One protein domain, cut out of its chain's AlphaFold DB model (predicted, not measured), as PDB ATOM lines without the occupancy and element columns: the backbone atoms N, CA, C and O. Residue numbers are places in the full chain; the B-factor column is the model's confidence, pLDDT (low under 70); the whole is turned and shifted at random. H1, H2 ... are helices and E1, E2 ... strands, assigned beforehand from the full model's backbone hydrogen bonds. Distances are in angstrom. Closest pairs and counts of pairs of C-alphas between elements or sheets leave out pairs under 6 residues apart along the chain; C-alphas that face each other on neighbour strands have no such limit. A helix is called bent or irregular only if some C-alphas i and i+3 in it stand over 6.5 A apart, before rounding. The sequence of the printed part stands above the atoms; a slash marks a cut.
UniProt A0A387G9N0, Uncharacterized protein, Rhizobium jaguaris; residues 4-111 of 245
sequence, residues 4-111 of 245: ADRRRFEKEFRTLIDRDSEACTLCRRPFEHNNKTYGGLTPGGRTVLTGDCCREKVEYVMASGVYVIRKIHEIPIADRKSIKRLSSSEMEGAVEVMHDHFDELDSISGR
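What this domain is: This is residues 4 to 111 of the 245 residues of an uncharacterized protein of Rhizobium jaguaris (UniProt A0A387G9N0). A small antiparallel sheet of three strands makes the middle of three layers, with helices on both of its faces: H1 crosses slantwise over one face, and short H2 and long H3 cover the other. H3 follows edge strand E3 and runs on past the sheet, and from the long link before it residues 79 to 85 stick out. The 108 printed residues include three named helices and three named strands, along the chain H1 E1 E2 H2 E3 H3, and the sheet's order is E2, E1, E3. The class is mixed, helices and strands; the whole is compact, with a radius of gyration of the C-alphas of 14.3 A, and spans 47 by 33 by 23 A.

How they stand to each other: Start at H1, residues 4 to 20, which is on the sheet of E1, residues 35 to 41, E2, residues 47 to 51, and E3, residues 60 to 67, at a height over the sheet of 7.5 A. H1 touches E2, with the closest C-alphas, of Phe 9 and Thr 47, 5.8 A apart, and on the local plane it stands at 46 degrees to E2, slantwise to the strands. E1 and E2 form a hairpin; look for N 38 and O 50, 2.8 A apart. E1 and E3 are antiparallel at 156 degrees, with N 37 and O 65 within hydrogen-bond range at 2.8 A. On the opposite face from H1, H2, residues 52 to 57, lies over E1 and runs along the strands, at 12 degrees to E1 on the local plane; its closest C-alphas to E1 are those of Asp 52 and Lys 36, 6.1 A apart. E2, H2 and E3 form a split strand-helix-strand unit, two strands running the same way with E1 between them, and its crossover is right-handed. On the same face as H2, H3, residues 88 to 111, runs along E3 at 9 degrees on the local plane; the C-alphas of Gly 65 and Val 95, the closest, are 5.6 A apart. H1, H2 and H3 are apart from one another. In H3 every O i to N i+4 pair is within hydrogen-bond range; in H1 11 of 13 are, and in H2 0 of 2, beside 2 of 3 O i to N i+3 pairs.

Where its parts are: Find C-alpha 4 at (-37.246, 2.972, -2.291); from there H1 runs 23.1 A to Asp 20, with a kink of 34 degrees near residue 14. H1 is neither bent nor irregular, but only just: C-alphas 11 and 14 are 6.4 A apart. E1 begins at C-alpha 35, (-8.879, 9.914, -6.368), and covers 19.2 A; E2 measures 13.7 A. H2, 10.0 A long, is irregular, with C-alphas 53 and 56 8.2 A apart. E3, 19.6 A long, bends by 58 degrees at residue 63. H3 runs 34.8 A to C-alpha 111 at (11.530, 5.141, -7.218).

The domain as a whole: The C-alphas of Ala 4 and Arg 111 are the two farthest apart, at 49.1 A. The printed part has no cut. The links H1 to E1, 14 residues, and E3 to H3, 20 residues, are long. Look for low confidence at residues 71 to 88, where pLDDT is under 70; the mean of the printed part is 80.6.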
ATOM      1  N   ALA A   4     -37.075   2.494  -0.919       85.00
ATOM      2  CA  ALA A   4     -37.246   2.972  -2.291       85.00
ATOM      3  C   ALA A   4     -35.989   3.686  -2.819       85.00
ATOM      4  O   ALA A   4     -35.561   3.409  -3.934       85.00
ATOM      5  N   ASP A   5     -35.359   4.524  -1.992       85.56
ATOM      6  CA  ASP A   5     -34.152   5.276  -2.354       85.56
ATOM      7  C   ASP A   5     -32.960   4.354  -2.616       85.56
ATOM      8  O   ASP A   5     -32.238   4.517  -3.597       85.56
ATOM      9  N   ARG A   6     -32.819   3.303  -1.802       84.88
ATOM     10  CA  ARG A   6     -31.805   2.269  -2.021       84.88
ATOM     11  C   ARG A   6     -31.988   1.539  -3.354       84.88
ATOM     12  O   ARG A   6     -31.019   1.341  -4.077       84.88
ATOM     13  N   ARG A   7     -33.220   1.137  -3.682       85.56
ATOM     14  CA  ARG A   7     -33.519   0.459  -4.957       85.56
ATOM     15  C   ARG A   7     -33.243   1.364  -6.157       85.56
ATOM     16  O   ARG A   7     -32.774   0.881  -7.181       85.56
ATOM     17  N   ARG A   8     -33.536   2.663  -6.027       87.12
ATOM     18  CA  ARG A   8     -33.208   3.666  -7.045       87.12
ATOM     19  C   ARG A   8     -31.697   3.741  -7.259       87.12
ATOM     20  O   ARG A   8     -31.256   3.574  -8.389       87.12
ATOM     21  N   PHE A   9     -30.924   3.879  -6.179       90.56
ATOM     22  CA  PHE A   9     -29.463   3.884  -6.242       90.56
ATOM     23  C   PHE A   9     -28.906   2.636  -6.936       90.56
ATOM     24  O   PHE A   9     -28.157   2.767  -7.893       90.56
ATOM     25  N   GLU A  10     -29.312   1.431  -6.522       87.19
ATOM     26  CA  GLU A  10     -28.821   0.173  -7.114       87.19
ATOM     27  C   GLU A  10     -29.091   0.089  -8.633       87.19
ATOM     28  O   GLU A  10     -28.289  -0.479  -9.372       87.19
ATOM     29  N   LYS A  11     -30.192   0.688  -9.112       87.19
ATOM     30  CA  LYS A  11     -30.540   0.741 -10.539       87.19
ATOM     31  C   LYS A  11     -29.765   1.822 -11.301       87.19
ATOM     32  O   LYS A  11     -29.277   1.558 -12.394       87.19
ATOM     33  N   GLU A  12     -29.692   3.034 -10.757       90.75
ATOM     34  CA  GLU A  12     -29.130   4.207 -11.444       90.75
ATOM     35  C   GLU A  12     -27.603   4.253 -11.382       90.75
ATOM     36  O   GLU A  12     -26.955   4.666 -12.341       90.75
ATOM     37  N   PHE A  13     -27.013   3.804 -10.274       90.56
ATOM     38  CA  PHE A  13     -25.583   3.944 -10.023       90.56
ATOM     39  C   PHE A  13     -24.730   3.156 -11.020       90.56
ATOM     40  O   PHE A  13     -23.697   3.646 -11.463       90.56
ATOM     41  N   ARG A  14     -25.195   1.976 -11.448       86.12
ATOM     42  CA  ARG A  14     -24.502   1.191 -12.478       86.12
ATOM     43  C   ARG A  14     -24.443   1.936 -13.811       86.12
ATOM     44  O   ARG A  14     -23.372   2.085 -14.377       86.12
ATOM     45  N   THR A  15     -25.574   2.481 -14.263       86.94
ATOM     46  CA  THR A  15     -25.628   3.300 -15.485       86.94
ATOM     47  C   THR A  15     -24.748   4.542 -15.384       86.94
ATOM     48  O   THR A  15     -24.197   4.989 -16.384       86.94
ATOM     49  N   LEU A  16     -24.625   5.101 -14.182       87.75
ATOM     50  CA  LEU A  16     -23.796   6.267 -13.922       87.75
ATOM     51  C   LEU A  16     -22.300   5.926 -14.012       87.75
ATOM     52  O   LEU A  16     -21.567   6.675 -14.645       87.75
ATOM     53  N   ILE A  17     -21.862   4.777 -13.487       85.50
ATOM     54  CA  ILE A  17     -20.493   4.271 -13.699       85.50
ATOM     55  C   ILE A  17     -20.234   3.999 -15.187       85.50
ATOM     56  O   ILE A  17     -19.193   4.380 -15.712       85.50
ATOM     57  N   ASP A  18     -21.184   3.394 -15.897       81.44
ATOM     58  CA  ASP A  18     -20.976   3.029 -17.303       81.44
ATOM     59  C   ASP A  18     -20.884   4.253 -18.242       81.44
ATOM     60  O   ASP A  18     -20.350   4.135 -19.342       81.44
ATOM     61  N   ARG A  19     -21.425   5.419 -17.849       82.06
ATOM     62  CA  ARG A  19     -21.529   6.612 -18.718       82.06
ATOM     63  C   ARG A  19     -20.714   7.822 -18.267       82.06
ATOM     64  O   ARG A  19     -20.211   8.540 -19.118       82.06
ATOM     65  N   ASP A  20     -20.609   8.047 -16.960       79.38
ATOM     66  CA  ASP A  20     -20.062   9.267 -16.348       79.38
ATOM     67  C   ASP A  20     -18.994   8.910 -15.278       79.38
ATOM     68  O   ASP A  20     -18.876   9.588 -14.256       79.38
ATOM     69  N   SER A  21     -18.223   7.826 -15.462       83.62
ATOM     70  CA  SER A  21     -17.243   7.353 -14.458       83.62
ATOM     71  C   SER A  21     -15.954   8.162 -14.365       83.62
ATOM     72  O   SER A  21     -15.225   8.002 -13.390       83.62
ATOM     73  N   GLU A  22     -15.662   9.031 -15.331       89.56
ATOM     74  CA  GLU A  22     -14.382   9.753 -15.399       89.56
ATOM     75  C   GLU A  22     -14.405  11.120 -14.703       89.56
ATOM     76  O   GLU A  22     -13.382  11.799 -14.620       89.56
ATOM     77  N   ALA A  23     -15.562  11.559 -14.198       93.12
ATOM     78  CA  ALA A  23     -15.703  12.875 -13.588       93.12
ATOM     79  C   ALA A  23     -16.749  12.910 -12.473       93.12
ATOM     80  O   ALA A  23     -17.724  12.157 -12.443       93.12
ATOM     81  N   CYS A  24     -16.607  13.883 -11.573       94.44
ATOM     82  CA  CYS A  24     -17.607  14.132 -10.550       94.44
ATOM     83  C   CYS A  24     -18.936  14.558 -11.184       94.44
ATOM     84  O   CYS A  24     -19.036  15.587 -11.849       94.44
ATOM     85  N   THR A  25     -20.011  13.835 -10.883       95.06
ATOM     86  CA  THR A  25     -21.344  14.127 -11.437       95.06
ATOM     87  C   THR A  25     -21.970  15.438 -10.957       95.06
ATOM     88  O   THR A  25     -22.929  15.918 -11.566       95.06
ATOM     89  N   LEU A  26     -21.436  16.033  -9.883       94.00
ATOM     90  CA  LEU A  26     -21.914  17.301  -9.330       94.00
ATOM     91  C   LEU A  26     -21.156  18.511  -9.881       94.00
ATOM     92  O   LEU A  26     -21.787  19.437 -10.380       94.00
ATOM     93  N   CYS A  27     -19.823  18.523  -9.792       95.00
ATOM     94  CA  CYS A  27     -19.010  19.666 -10.229       95.00
ATOM     95  C   CYS A  27     -18.374  19.489 -11.613       95.00
ATOM     96  O   CYS A  27     -17.736  20.420 -12.097       95.00
ATOM     97  N   ARG A  28     -18.526  18.312 -12.234       94.81
ATOM     98  CA  ARG A  28     -17.968  17.942 -13.547       94.81
ATOM     99  C   ARG A  28     -16.443  18.017 -13.649       94.81
ATOM    100  O   ARG A  28     -15.910  17.930 -14.748       94.81
ATOM    101  N   ARG A  29     -15.730  18.126 -12.522       94.31
ATOM    102  CA  ARG A  29     -14.268  17.998 -12.507       94.31
ATOM    103  C   ARG A  29     -13.879  16.550 -12.826       94.31
ATOM    104  O   ARG A  29     -14.458  15.660 -12.191       94.31
ATOM    105  N   PRO A  30     -12.945  16.316 -13.765       93.19
ATOM    106  CA  PRO A  30     -12.378  14.993 -14.003       93.19
ATOM    107  C   PRO A  30     -11.774  14.419 -12.722       93.19
ATOM    108  O   PRO A  30     -11.275  15.173 -11.882       93.19
ATOM    109  N   PHE A  31     -11.833  13.102 -12.566       91.81
ATOM    110  CA  PHE A  31     -11.104  12.429 -11.502       91.81
ATOM    111  C   PHE A  31      -9.628  12.304 -11.869       91.81
ATOM    112  O   PHE A  31      -9.275  11.984 -13.002       91.81
ATOM    113  N   GLU A  32      -8.767  12.553 -10.890       90.38
ATOM    114  CA  GLU A  32      -7.330  12.322 -11.010       90.38
ATOM    115  C   GLU A  32      -6.987  10.878 -10.618       90.38
ATOM    116  O   GLU A  32      -7.793  10.172 -10.007       90.38
ATOM    117  N   HIS A  33      -5.791  10.411 -10.981       86.50
ATOM    118  CA  HIS A  33      -5.320   9.107 -10.524       86.50
ATOM    119  C   HIS A  33      -5.277   9.051  -8.989       86.50
ATOM    120  O   HIS A  33      -4.899  10.023  -8.344       86.50
ATOM    121  N   ASN A  34      -5.670   7.905  -8.433       88.38
ATOM    122  CA  ASN A  34      -5.803   7.668  -7.000       88.38
ATOM    123  C   ASN A  34      -6.837   8.579  -6.302       88.38
ATOM    124  O   ASN A  34      -6.753   8.831  -5.109       88.38
ATOM    125  N   ASN A  35      -7.851   9.092  -7.012       91.06
ATOM    126  CA  ASN A  35      -8.879   9.914  -6.368       91.06
ATOM    127  C   ASN A  35      -9.886   9.046  -5.597       91.06
ATOM    128  O   ASN A  35     -10.466   8.111  -6.159       91.06
ATOM    129  N   LYS A  36     -10.160   9.383  -4.333       92.31
ATOM    130  CA  LYS A  36     -11.237   8.746  -3.564       92.31
ATOM    131  C   LYS A  36     -12.591   9.115  -4.153       92.31
ATOM    132  O   LYS A  36     -12.895  10.287  -4.368       92.31
ATOM    133  N   THR A  37     -13.424   8.109  -4.401       93.44
ATOM    134  CA  THR A  37     -14.748   8.270  -5.007       93.44
ATOM    135  C   THR A  37     -15.852   7.694  -4.134       93.44
ATOM    136  O   THR A  37     -15.682   6.708  -3.415       93.44
ATOM    137  N   TYR A  38     -17.020   8.324  -4.213       92.88
ATOM    138  CA  TYR A  38     -18.171   8.052  -3.368       92.88
ATOM    139  C   TYR A  38     -19.443   8.050  -4.207       92.88
ATOM    140  O   TYR A  38     -19.781   9.029  -4.874       92.88
ATOM    141  N   GLY A  39     -20.156   6.931  -4.160       92.94
ATOM    142  CA  GLY A  39     -21.481   6.757  -4.727       92.94
ATOM    143  C   GLY A  39     -22.545   6.920  -3.656       92.94
ATOM    144  O   GLY A  39     -22.483   6.277  -2.606       92.94
ATOM    145  N   GLY A  40     -23.552   7.748  -3.910       93.12
ATOM    146  CA  GLY A  40     -24.608   7.941  -2.928       93.12
ATOM    147  C   GLY A  40     -25.783   8.769  -3.407       93.12
ATOM    148  O   GLY A  40     -26.031   8.906  -4.606       93.12
ATOM    149  N   LEU A  41     -26.522   9.304  -2.438       94.19
ATOM    150  CA  LEU A  41     -27.681  10.160  -2.652       94.19
ATOM    151  C   LEU A  41     -27.432  11.554  -2.081       94.19
ATOM    152  O   LEU A  41     -26.944  11.702  -0.962       94.19
ATOM    153  N   THR A  42     -27.798  12.575  -2.848       93.94
ATOM    154  CA  THR A  42     -27.885  13.969  -2.372       93.94
ATOM    155  C   THR A  42     -29.141  14.183  -1.509       93.94
ATOM    156  O   THR A  42     -30.055  13.357  -1.593       93.94
ATOM    157  N   PRO A  43     -29.268  15.316  -0.784       91.56
ATOM    158  CA  PRO A  43     -30.487  15.657  -0.034       91.56
ATOM    159  C   PRO A  43     -31.783  15.645  -0.859       91.56
ATOM    160  O   PRO A  43     -32.860  15.349  -0.353       91.56
ATOM    161  N   GLY A  44     -31.689  15.921  -2.165       88.38
ATOM    162  CA  GLY A  44     -32.819  15.836  -3.099       88.38
ATOM    163  C   GLY A  44     -33.138  14.415  -3.582       88.38
ATOM    164  O   GLY A  44     -33.953  14.244  -4.482       88.38
ATOM    165  N   GLY A  45     -32.458  13.391  -3.059       89.12
ATOM    166  CA  GLY A  45     -32.614  11.997  -3.470       89.12
ATOM    167  C   GLY A  45     -31.956  11.639  -4.809       89.12
ATOM    168  O   GLY A  45     -32.103  10.507  -5.269       89.12
ATOM    169  N   ARG A  46     -31.214  12.545  -5.454       92.56
ATOM    170  CA  ARG A  46     -30.521  12.250  -6.720       92.56
ATOM    171  C   ARG A  46     -29.306  11.348  -6.486       92.56
ATOM    172  O   ARG A  46     -28.495  11.666  -5.612       92.56
ATOM    173  N   THR A  47     -29.164  10.292  -7.293       94.56
ATOM    174  CA  THR A  47     -27.976   9.423  -7.330       94.56
ATOM    175  C   THR A  47     -26.787  10.133  -7.970       94.56
ATOM    176  O   THR A  47     -26.922  10.778  -9.012       94.56
ATOM    177  N   VAL A  48     -25.628  10.035  -7.320       94.81
ATOM    178  CA  VAL A  48     -24.392  10.724  -7.710       94.81
ATOM    179  C   VAL A  48     -23.167   9.834  -7.511       94.81
ATOM    180  O   VAL A  48     -23.149   8.993  -6.613       94.81
ATOM    181  N   LEU A  49     -22.143  10.071  -8.331       95.50
ATOM    182  CA  LEU A  49     -20.748   9.686  -8.095       95.50
ATOM    183  C   LEU A  49     -19.929  10.963  -7.918       95.50
ATOM    184  O   LEU A  49     -19.977  11.869  -8.761       95.50
ATOM    185  N   THR A  50     -19.204  11.062  -6.816       95.00
ATOM    186  CA  THR A  50     -18.402  12.235  -6.471       95.00
ATOM    187  C   THR A  50     -17.003  11.828  -6.073       95.00
ATOM    188  O   THR A  50     -16.825  10.755  -5.512       95.00
ATOM    189  N   GLY A  51     -16.039  12.712  -6.292       93.50
ATOM    190  CA  GLY A  51     -14.737  12.621  -5.640       93.50
ATOM    191  C   GLY A  51     -14.763  13.361  -4.304       93.50
ATOM    192  O   GLY A  51     -15.808  13.914  -3.925       93.50
ATOM    193  N   ASP A  52     -13.606  13.485  -3.659       91.12
ATOM    194  CA  ASP A  52     -13.440  14.309  -2.449       91.12
ATOM    195  C   ASP A  52     -13.980  15.737  -2.635       91.12
ATOM    196  O   ASP A  52     -14.635  16.291  -1.754       91.12
ATOM    197  N   CYS A  53     -13.837  16.295  -3.843       94.06
ATOM    198  CA  CYS A  53     -14.292  17.641  -4.200       94.06
ATOM    199  C   CYS A  53     -15.781  17.945  -3.933       94.06
ATOM    200  O   CYS A  53     -16.165  19.115  -3.901       94.06
ATOM    201  N   CYS A  54     -16.646  16.933  -3.822       95.56
ATOM    202  CA  CYS A  54     -18.083  17.105  -3.583       95.56
ATOM    203  C   CYS A  54     -18.654  16.093  -2.579       95.56
ATOM    204  O   CYS A  54     -19.877  15.970  -2.483       95.56
ATOM    205  N   ARG A  55     -17.800  15.395  -1.821       92.75
ATOM    206  CA  ARG A  55     -18.202  14.359  -0.860       92.75
ATOM    207  C   ARG A  55     -19.226  14.853   0.163       92.75
ATOM    208  O   ARG A  55     -20.191  14.147   0.453       92.75
ATOM    209  N   GLU A  56     -19.047  16.068   0.673       93.31
ATOM    210  CA  GLU A  56     -19.927  16.686   1.678       93.31
ATOM    211  C   GLU A  56     -21.355  16.932   1.165       93.31
ATOM    212  O   GLU A  56     -22.291  17.069   1.947       93.31
ATOM    213  N   LYS A  57     -21.554  16.952  -0.161       93.25
ATOM    214  CA  LYS A  57     -22.875  17.121  -0.793       93.25
ATOM    215  C   LYS A  57     -23.656  15.805  -0.906       93.25
ATOM    216  O   LYS A  57     -24.785  15.806  -1.404       93.25
ATOM    217  N   VAL A  58     -23.062  14.690  -0.479       91.62
ATOM    218  CA  VAL A  58     -23.676  13.358  -0.457       91.62
ATOM    219  C   VAL A  58     -24.208  13.086   0.950       91.62
ATOM    220  O   VAL A  58     -23.432  12.904   1.885       91.62
ATOM    221  N   GLU A  59     -25.534  13.036   1.093       91.00
ATOM    222  CA  GLU A  59     -26.221  12.793   2.370       91.00
ATOM    223  C   GLU A  59     -26.068  11.332   2.816       91.00
ATOM    224  O   GLU A  59     -25.767  11.054   3.973       91.00
ATOM    225  N   TYR A  60     -26.231  10.389   1.881       88.31
ATOM    226  CA  TYR A  60     -26.088   8.958   2.150       88.31
ATOM    227  C   TYR A  60     -25.072   8.340   1.199       88.31
ATOM    228  O   TYR A  60     -25.364   8.164   0.015       88.31
ATOM    229  N   VAL A  61     -23.901   7.968   1.719       88.75
ATOM    230  CA  VAL A  61     -22.925   7.158   0.978       88.75
ATOM    231  C   VAL A  61     -23.349   5.701   1.001       88.75
ATOM    232  O   VAL A  61     -23.651   5.134   2.051       88.75
ATOM    233  N   MET A  62     -23.386   5.110  -0.185       86.19
ATOM    234  CA  MET A  62     -23.841   3.746  -0.430       86.19
ATOM    235  C   MET A  62     -22.792   2.889  -1.141       86.19
ATOM    236  O   MET A  62     -22.884   1.664  -1.099       86.19
ATOM    237  N   ALA A  63     -21.821   3.521  -1.793       86.81
ATOM    238  CA  ALA A  63     -20.665   2.884  -2.396       86.81
ATOM    239  C   ALA A  63     -19.456   3.804  -2.243       86.81
ATOM    240  O   ALA A  63     -19.597   5.028  -2.204       86.81
ATOM    241  N   SER A  64     -18.271   3.222  -2.198       88.00
ATOM    242  CA  SER A  64     -17.029   3.969  -2.159       88.00
ATOM    243  C   SER A  64     -15.917   3.179  -2.842       88.00
ATOM    244  O   SER A  64     -15.998   1.954  -2.957       88.00
ATOM    245  N   GLY A  65     -14.921   3.881  -3.364       87.62
ATOM    246  CA  GLY A  65     -13.824   3.275  -4.108       87.62
ATOM    247  C   GLY A  65     -12.744   4.287  -4.454       87.62
ATOM    248  O   GLY A  65     -12.765   5.421  -3.982       87.62
ATOM    249  N   VAL A  66     -11.817   3.881  -5.312       86.62
ATOM    250  CA  VAL A  66     -10.723   4.724  -5.800       86.62
ATOM    251  C   VAL A  66     -10.754   4.724  -7.323       86.62
ATOM    252  O   VAL A  66     -10.915   3.672  -7.942       86.62
ATOM    253  N   TYR A  67     -10.623   5.902  -7.928       87.12
ATOM    254  CA  TYR A  67     -10.475   6.052  -9.370       87.12
ATOM    255  C   TYR A  67      -8.996   5.953  -9.759       87.12
ATOM    256  O   TYR A  67      -8.150   6.687  -9.249       87.12
ATOM    257  N   VAL A  68      -8.674   5.034 -10.669       81.69
ATOM    258  CA  VAL A  68      -7.294   4.675 -11.016       81.69
ATOM    259  C   VAL A  68      -7.138   4.702 -12.536       81.69
ATOM    260  O   VAL A  68      -7.640   3.827 -13.230       81.69
ATOM    261  N   ILE A  69      -6.422   5.706 -13.056       76.62
ATOM    262  CA  ILE A  69      -6.129   5.830 -14.500       76.62
ATOM    263  C   ILE A  69      -4.993   4.892 -14.937       76.62
ATOM    264  O   ILE A  69      -5.002   4.356 -16.046       76.62
ATOM    265  N   ARG A  70      -3.979   4.700 -14.082       72.75
ATOM    266  CA  ARG A  70      -2.819   3.868 -14.418       72.75
ATOM    267  C   ARG A  70      -3.243   2.411 -14.555       72.75
ATOM    268  O   ARG A  70      -3.928   1.876 -13.685       72.75
ATOM    269  N   LYS A  71      -2.795   1.754 -15.629       66.31
ATOM    270  CA  LYS A  71      -3.021   0.317 -15.819       66.31
ATOM    271  C   LYS A  71      -2.233  -0.444 -14.756       66.31
ATOM    272  O   LYS A  71      -1.015  -0.599 -14.864       66.31
ATOM    273  N   ILE A  72      -2.939  -0.897 -13.728       62.50
ATOM    274  CA  ILE A  72      -2.437  -1.836 -12.732       62.50
ATOM    275  C   ILE A  72      -3.045  -3.178 -13.109       62.50
ATOM    276  O   ILE A  72      -4.260  -3.342 -13.060       62.50
ATOM    277  N   HIS A  73      -2.206  -4.108 -13.571       54.78
ATOM    278  CA  HIS A  73      -2.688  -5.369 -14.145       54.78
ATOM    279  C   HIS A  73      -3.480  -6.229 -13.154       54.78
ATOM    280  O   HIS A  73      -4.300  -7.024 -13.586       54.78
ATOM    281  N   GLU A  74      -3.309  -6.008 -11.850       49.12
ATOM    282  CA  GLU A  74      -4.161  -6.605 -10.831       49.12
ATOM    283  C   GLU A  74      -4.144  -5.728  -9.574       49.12
ATOM    284  O   GLU A  74      -3.079  -5.427  -9.040       49.12
ATOM    285  N   ILE A  75      -5.309  -5.284  -9.109       44.19
ATOM    286  CA  ILE A  75      -5.449  -4.698  -7.770       44.19
ATOM    287  C   ILE A  75      -5.598  -5.891  -6.825       44.19
ATOM    288  O   ILE A  75      -6.455  -6.733  -7.113       44.19
ATOM    289  N   PRO A  76      -4.836  -6.013  -5.721       35.00
ATOM    290  CA  PRO A  76      -5.096  -7.060  -4.744       35.00
ATOM    291  C   PRO A  76      -6.533  -6.907  -4.240       35.00
ATOM    292  O   PRO A  76      -6.866  -5.996  -3.483       35.00
ATOM    293  N   ILE A  77      -7.416  -7.788  -4.713       37.47
ATOM    294  CA  ILE A  77      -8.791  -7.856  -4.239       37.47
ATOM    295  C   ILE A  77      -8.685  -8.372  -2.811       37.47
ATOM    296  O   ILE A  77      -8.363  -9.542  -2.597       37.47
ATOM    297  N   ALA A  78      -8.933  -7.494  -1.837       33.41
ATOM    298  CA  ALA A  78      -9.100  -7.904  -0.453       33.41
ATOM    299  C   ALA A  78     -10.075  -9.091  -0.416       33.41
ATOM    300  O   ALA A  78     -11.155  -9.035  -1.017       33.41
ATOM    301  N   ASP A  79      -9.631 -10.180   0.218       32.34
ATOM    302  CA  ASP A  79     -10.307 -11.473   0.314       32.34
ATOM    303  C   ASP A  79     -11.830 -11.261   0.437       32.34
ATOM    304  O   ASP A  79     -12.284 -10.551   1.337       32.34
ATOM    305  N   ARG A  80     -12.630 -11.826  -0.485       37.84
ATOM    306  CA  ARG A  80     -14.102 -11.652  -0.589       37.84
ATOM    307  C   ARG A  80     -14.865 -12.278   0.597       37.84
ATOM    308  O   ARG A  80     -15.981 -12.782   0.447       37.84
ATOM    309  N   LYS A  81     -14.295 -12.269   1.800       32.94
ATOM    310  CA  LYS A  81     -14.937 -12.696   3.036       32.94
ATOM    311  C   LYS A  81     -15.942 -11.637   3.469       32.94
ATOM    312  O   LYS A  81     -15.659 -10.708   4.211       32.94
ATOM    313  N   SER A  82     -17.162 -11.844   2.979       37.59
ATOM    314  CA  SER A  82     -18.403 -11.197   3.393       37.59
ATOM    315  C   SER A  82     -18.389  -9.667   3.366       37.59
ATOM    316  O   SER A  82     -18.191  -9.020   4.390       37.59
ATOM    317  N   ILE A  83     -18.802  -9.099   2.228       41.97
ATOM    318  CA  ILE A  83     -19.444  -7.776   2.166       41.97
ATOM    319  C   ILE A  83     -20.795  -7.881   2.909       41.97
ATOM    320  O   ILE A  83     -21.878  -7.890   2.326       41.97
ATOM    321  N   LYS A  84     -20.748  -8.083   4.229       47.38
ATOM    322  CA  LYS A  84     -21.855  -7.766   5.129       47.38
ATOM    323  C   LYS A  84     -21.834  -6.253   5.326       47.38
ATOM    324  O   LYS A  84     -20.790  -5.632   5.193       47.38
ATOM    325  N   ARG A  85     -23.016  -5.678   5.564       53.84
ATOM    326  CA  ARG A  85     -23.278  -4.231   5.666       53.84
ATOM    327  C   ARG A  85     -22.181  -3.512   6.463       53.84
ATOM    328  O   ARG A  85     -22.252  -3.504   7.685       53.84
ATOM    329  N   LEU A  86     -21.224  -2.909   5.763       58.25
ATOM    330  CA  LEU A  86     -20.279  -1.980   6.364       58.25
ATOM    331  C   LEU A  86     -21.045  -0.699   6.701       58.25
ATOM    332  O   LEU A  86     -21.858  -0.209   5.909       58.25
ATOM    333  N   SER A  87     -20.833  -0.192   7.905       67.94
ATOM    334  CA  SER A  87     -21.230   1.154   8.300       67.94
ATOM    335  C   SER A  87     -20.498   2.199   7.448       67.94
ATOM    336  O   SER A  87     -19.496   1.909   6.796       67.94
ATOM    337  N   SER A  88     -20.992   3.440   7.440       68.81
ATOM    338  CA  SER A  88     -20.351   4.530   6.690       68.81
ATOM    339  C   SER A  88     -18.897   4.766   7.113       68.81
ATOM    340  O   SER A  88     -18.055   4.956   6.244       68.81
ATOM    341  N   SER A  89     -18.585   4.651   8.407       72.38
ATOM    342  CA  SER A  89     -17.214   4.761   8.922       72.38
ATOM    343  C   SER A  89     -16.310   3.616   8.460       72.38
ATOM    344  O   SER A  89     -15.143   3.835   8.156       72.38
ATOM    345  N   GLU A  90     -16.836   2.394   8.365       72.88
ATOM    346  CA  GLU A  90     -16.071   1.250   7.853       72.88
ATOM    347  C   GLU A  90     -15.826   1.358   6.339       72.88
ATOM    348  O   GLU A  90     -14.761   0.974   5.861       72.88
ATOM    349  N   MET A  91     -16.777   1.916   5.580       71.25
ATOM    350  CA  MET A  91     -16.597   2.197   4.149       71.25
ATOM    351  C   MET A  91     -15.546   3.282   3.895       71.25
ATOM    352  O   MET A  91     -14.785   3.170   2.938       71.25
ATOM    353  N   GLU A  92     -15.492   4.313   4.737       77.25
ATOM    354  CA  GLU A  92     -14.467   5.358   4.660       77.25
ATOM    355  C   GLU A  92     -13.079   4.801   4.998       77.25
ATOM    356  O   GLU A  92     -12.148   5.001   4.223       77.25
ATOM    357  N   GLY A  93     -12.958   4.005   6.067       75.62
ATOM    358  CA  GLY A  93     -11.698   3.333   6.403       75.62
ATOM    359  C   GLY A  93     -11.209   2.376   5.309       75.62
ATOM    360  O   GLY A  93     -10.022   2.347   5.003       75.62
ATOM    361  N   ALA A  94     -12.111   1.627   4.668       74.50
ATOM    362  CA  ALA A  94     -11.745   0.724   3.574       74.50
ATOM    363  C   ALA A  94     -11.227   1.469   2.330       74.50
ATOM    364  O   ALA A  94     -10.322   0.985   1.653       74.50
ATOM    365  N   VAL A  95     -11.794   2.640   2.024       83.00
ATOM    366  CA  VAL A  95     -11.332   3.482   0.908       83.00
ATOM    367  C   VAL A  95      -9.966   4.063   1.194       83.00
ATOM    368  O   VAL A  95      -9.140   4.081   0.289       83.00
ATOM    369  N   GLU A  96      -9.723   4.487   2.433       82.88
ATOM    370  CA  GLU A  96      -8.419   5.008   2.834       82.88
ATOM    371  C   GLU A  96      -7.331   3.946   2.665       82.88
ATOM    372  O   GLU A  96      -6.324   4.194   2.020       82.88
ATOM    373  N   VAL A  97      -7.591   2.709   3.104       79.19
ATOM    374  CA  VAL A  97      -6.651   1.592   2.906       79.19
ATOM    375  C   VAL A  97      -6.365   1.336   1.421       79.19
ATOM    376  O   VAL A  97      -5.225   1.056   1.053       79.19
ATOM    377  N   MET A  98      -7.378   1.420   0.548       78.00
ATOM    378  CA  MET A  98      -7.165   1.278  -0.898       78.00
ATOM    379  C   MET A  98      -6.338   2.435  -1.466       78.00
ATOM    380  O   MET A  98      -5.434   2.190  -2.262       78.00
ATOM    381  N   HIS A  99      -6.636   3.668  -1.060       83.62
ATOM    382  CA  HIS A  99      -5.909   4.866  -1.471       83.62
ATOM    383  C   HIS A  99      -4.430   4.794  -1.065       83.62
ATOM    384  O   HIS A  99      -3.551   4.950  -1.913       83.62
ATOM    385  N   ASP A 100      -4.156   4.462   0.199       81.50
ATOM    386  CA  ASP A 100      -2.802   4.312   0.742       81.50
ATOM    387  C   ASP A 100      -2.014   3.216   0.013       81.50
ATOM    388  O   ASP A 100      -0.820   3.356  -0.254       81.50
ATOM    389  N   HIS A 101      -2.686   2.121  -0.355       80.06
ATOM    390  CA  HIS A 101      -2.057   1.055  -1.126       80.06
ATOM    391  C   HIS A 101      -1.616   1.528  -2.521       80.06
ATOM    392  O   HIS A 101      -0.516   1.195  -2.968       80.06
ATOM    393  N   PHE A 102      -2.442   2.319  -3.212       82.81
ATOM    394  CA  PHE A 102      -2.054   2.896  -4.501       82.81
ATOM    395  C   PHE A 102      -0.948   3.946  -4.360       82.81
ATOM    396  O   PHE A 102      -0.047   3.961  -5.198       82.81
ATOM    397  N   ASP A 103      -0.936   4.734  -3.282       84.81
ATOM    398  CA  ASP A 103       0.163   5.660  -2.977       84.81
ATOM    399  C   ASP A 103       1.491   4.917  -2.760       84.81
ATOM    400  O   ASP A 103       2.549   5.345  -3.240       84.81
ATOM    401  N   GLU A 104       1.462   3.770  -2.077       82.94
ATOM    402  CA  GLU A 104       2.644   2.925  -1.910       82.94
ATOM    403  C   GLU A 104       3.143   2.389  -3.260       82.94
ATOM    404  O   GLU A 104       4.339   2.485  -3.568       82.94
ATOM    405  N   LEU A 105       2.237   1.865  -4.093       81.81
ATOM    406  CA  LEU A 105       2.570   1.380  -5.435       81.81
ATOM    407  C   LEU A 105       3.170   2.489  -6.305       81.81
ATOM    408  O   LEU A 105       4.175   2.264  -6.986       81.81
ATOM    409  N   ASP A 106       2.604   3.689  -6.243       83.56
ATOM    410  CA  ASP A 106       3.093   4.867  -6.947       83.56
ATOM    411  C   ASP A 106       4.478   5.298  -6.464       83.56
ATOM    412  O   ASP A 106       5.363   5.578  -7.278       83.56
ATOM    413  N   SER A 107       4.718   5.270  -5.153       84.75
ATOM    414  CA  SER A 107       6.030   5.544  -4.557       84.75
ATOM    415  C   SER A 107       7.089   4.533  -5.004       84.75
ATOM    416  O   SER A 107       8.210   4.908  -5.374       84.75
ATOM    417  N   ILE A 108       6.746   3.239  -5.023       83.06
ATOM    418  CA  ILE A 108       7.631   2.176  -5.520       83.06
ATOM    419  C   ILE A 108       7.928   2.398  -7.003       83.06
ATOM    420  O   ILE A 108       9.092   2.377  -7.412       83.06
ATOM    421  N   SER A 109       6.888   2.652  -7.794       80.62
ATOM    422  CA  SER A 109       6.989   2.904  -9.228       80.62
ATOM    423  C   SER A 109       7.892   4.097  -9.539       80.62
ATOM    424  O   SER A 109       8.862   3.977 -10.292       80.62
ATOM    425  N   GLY A 110       7.640   5.233  -8.884       80.81
ATOM    426  CA  GLY A 110       8.413   6.460  -9.042       80.81
ATOM    427  C   GLY A 110       9.877   6.277  -8.654       80.81
ATOM    428  O   GLY A 110      10.771   6.785  -9.335       80.81
ATOM    429  N   ARG A 111      10.158   5.483  -7.612       84.19
ATOM    430  CA  ARG A 111      11.530   5.141  -7.218       84.19
ATOM    431  C   ARG A 111      12.245   4.332  -8.294       84.19
ATOM    432  O   ARG A 111      13.365   4.689  -8.655       84.19
TER     433      ARG A 111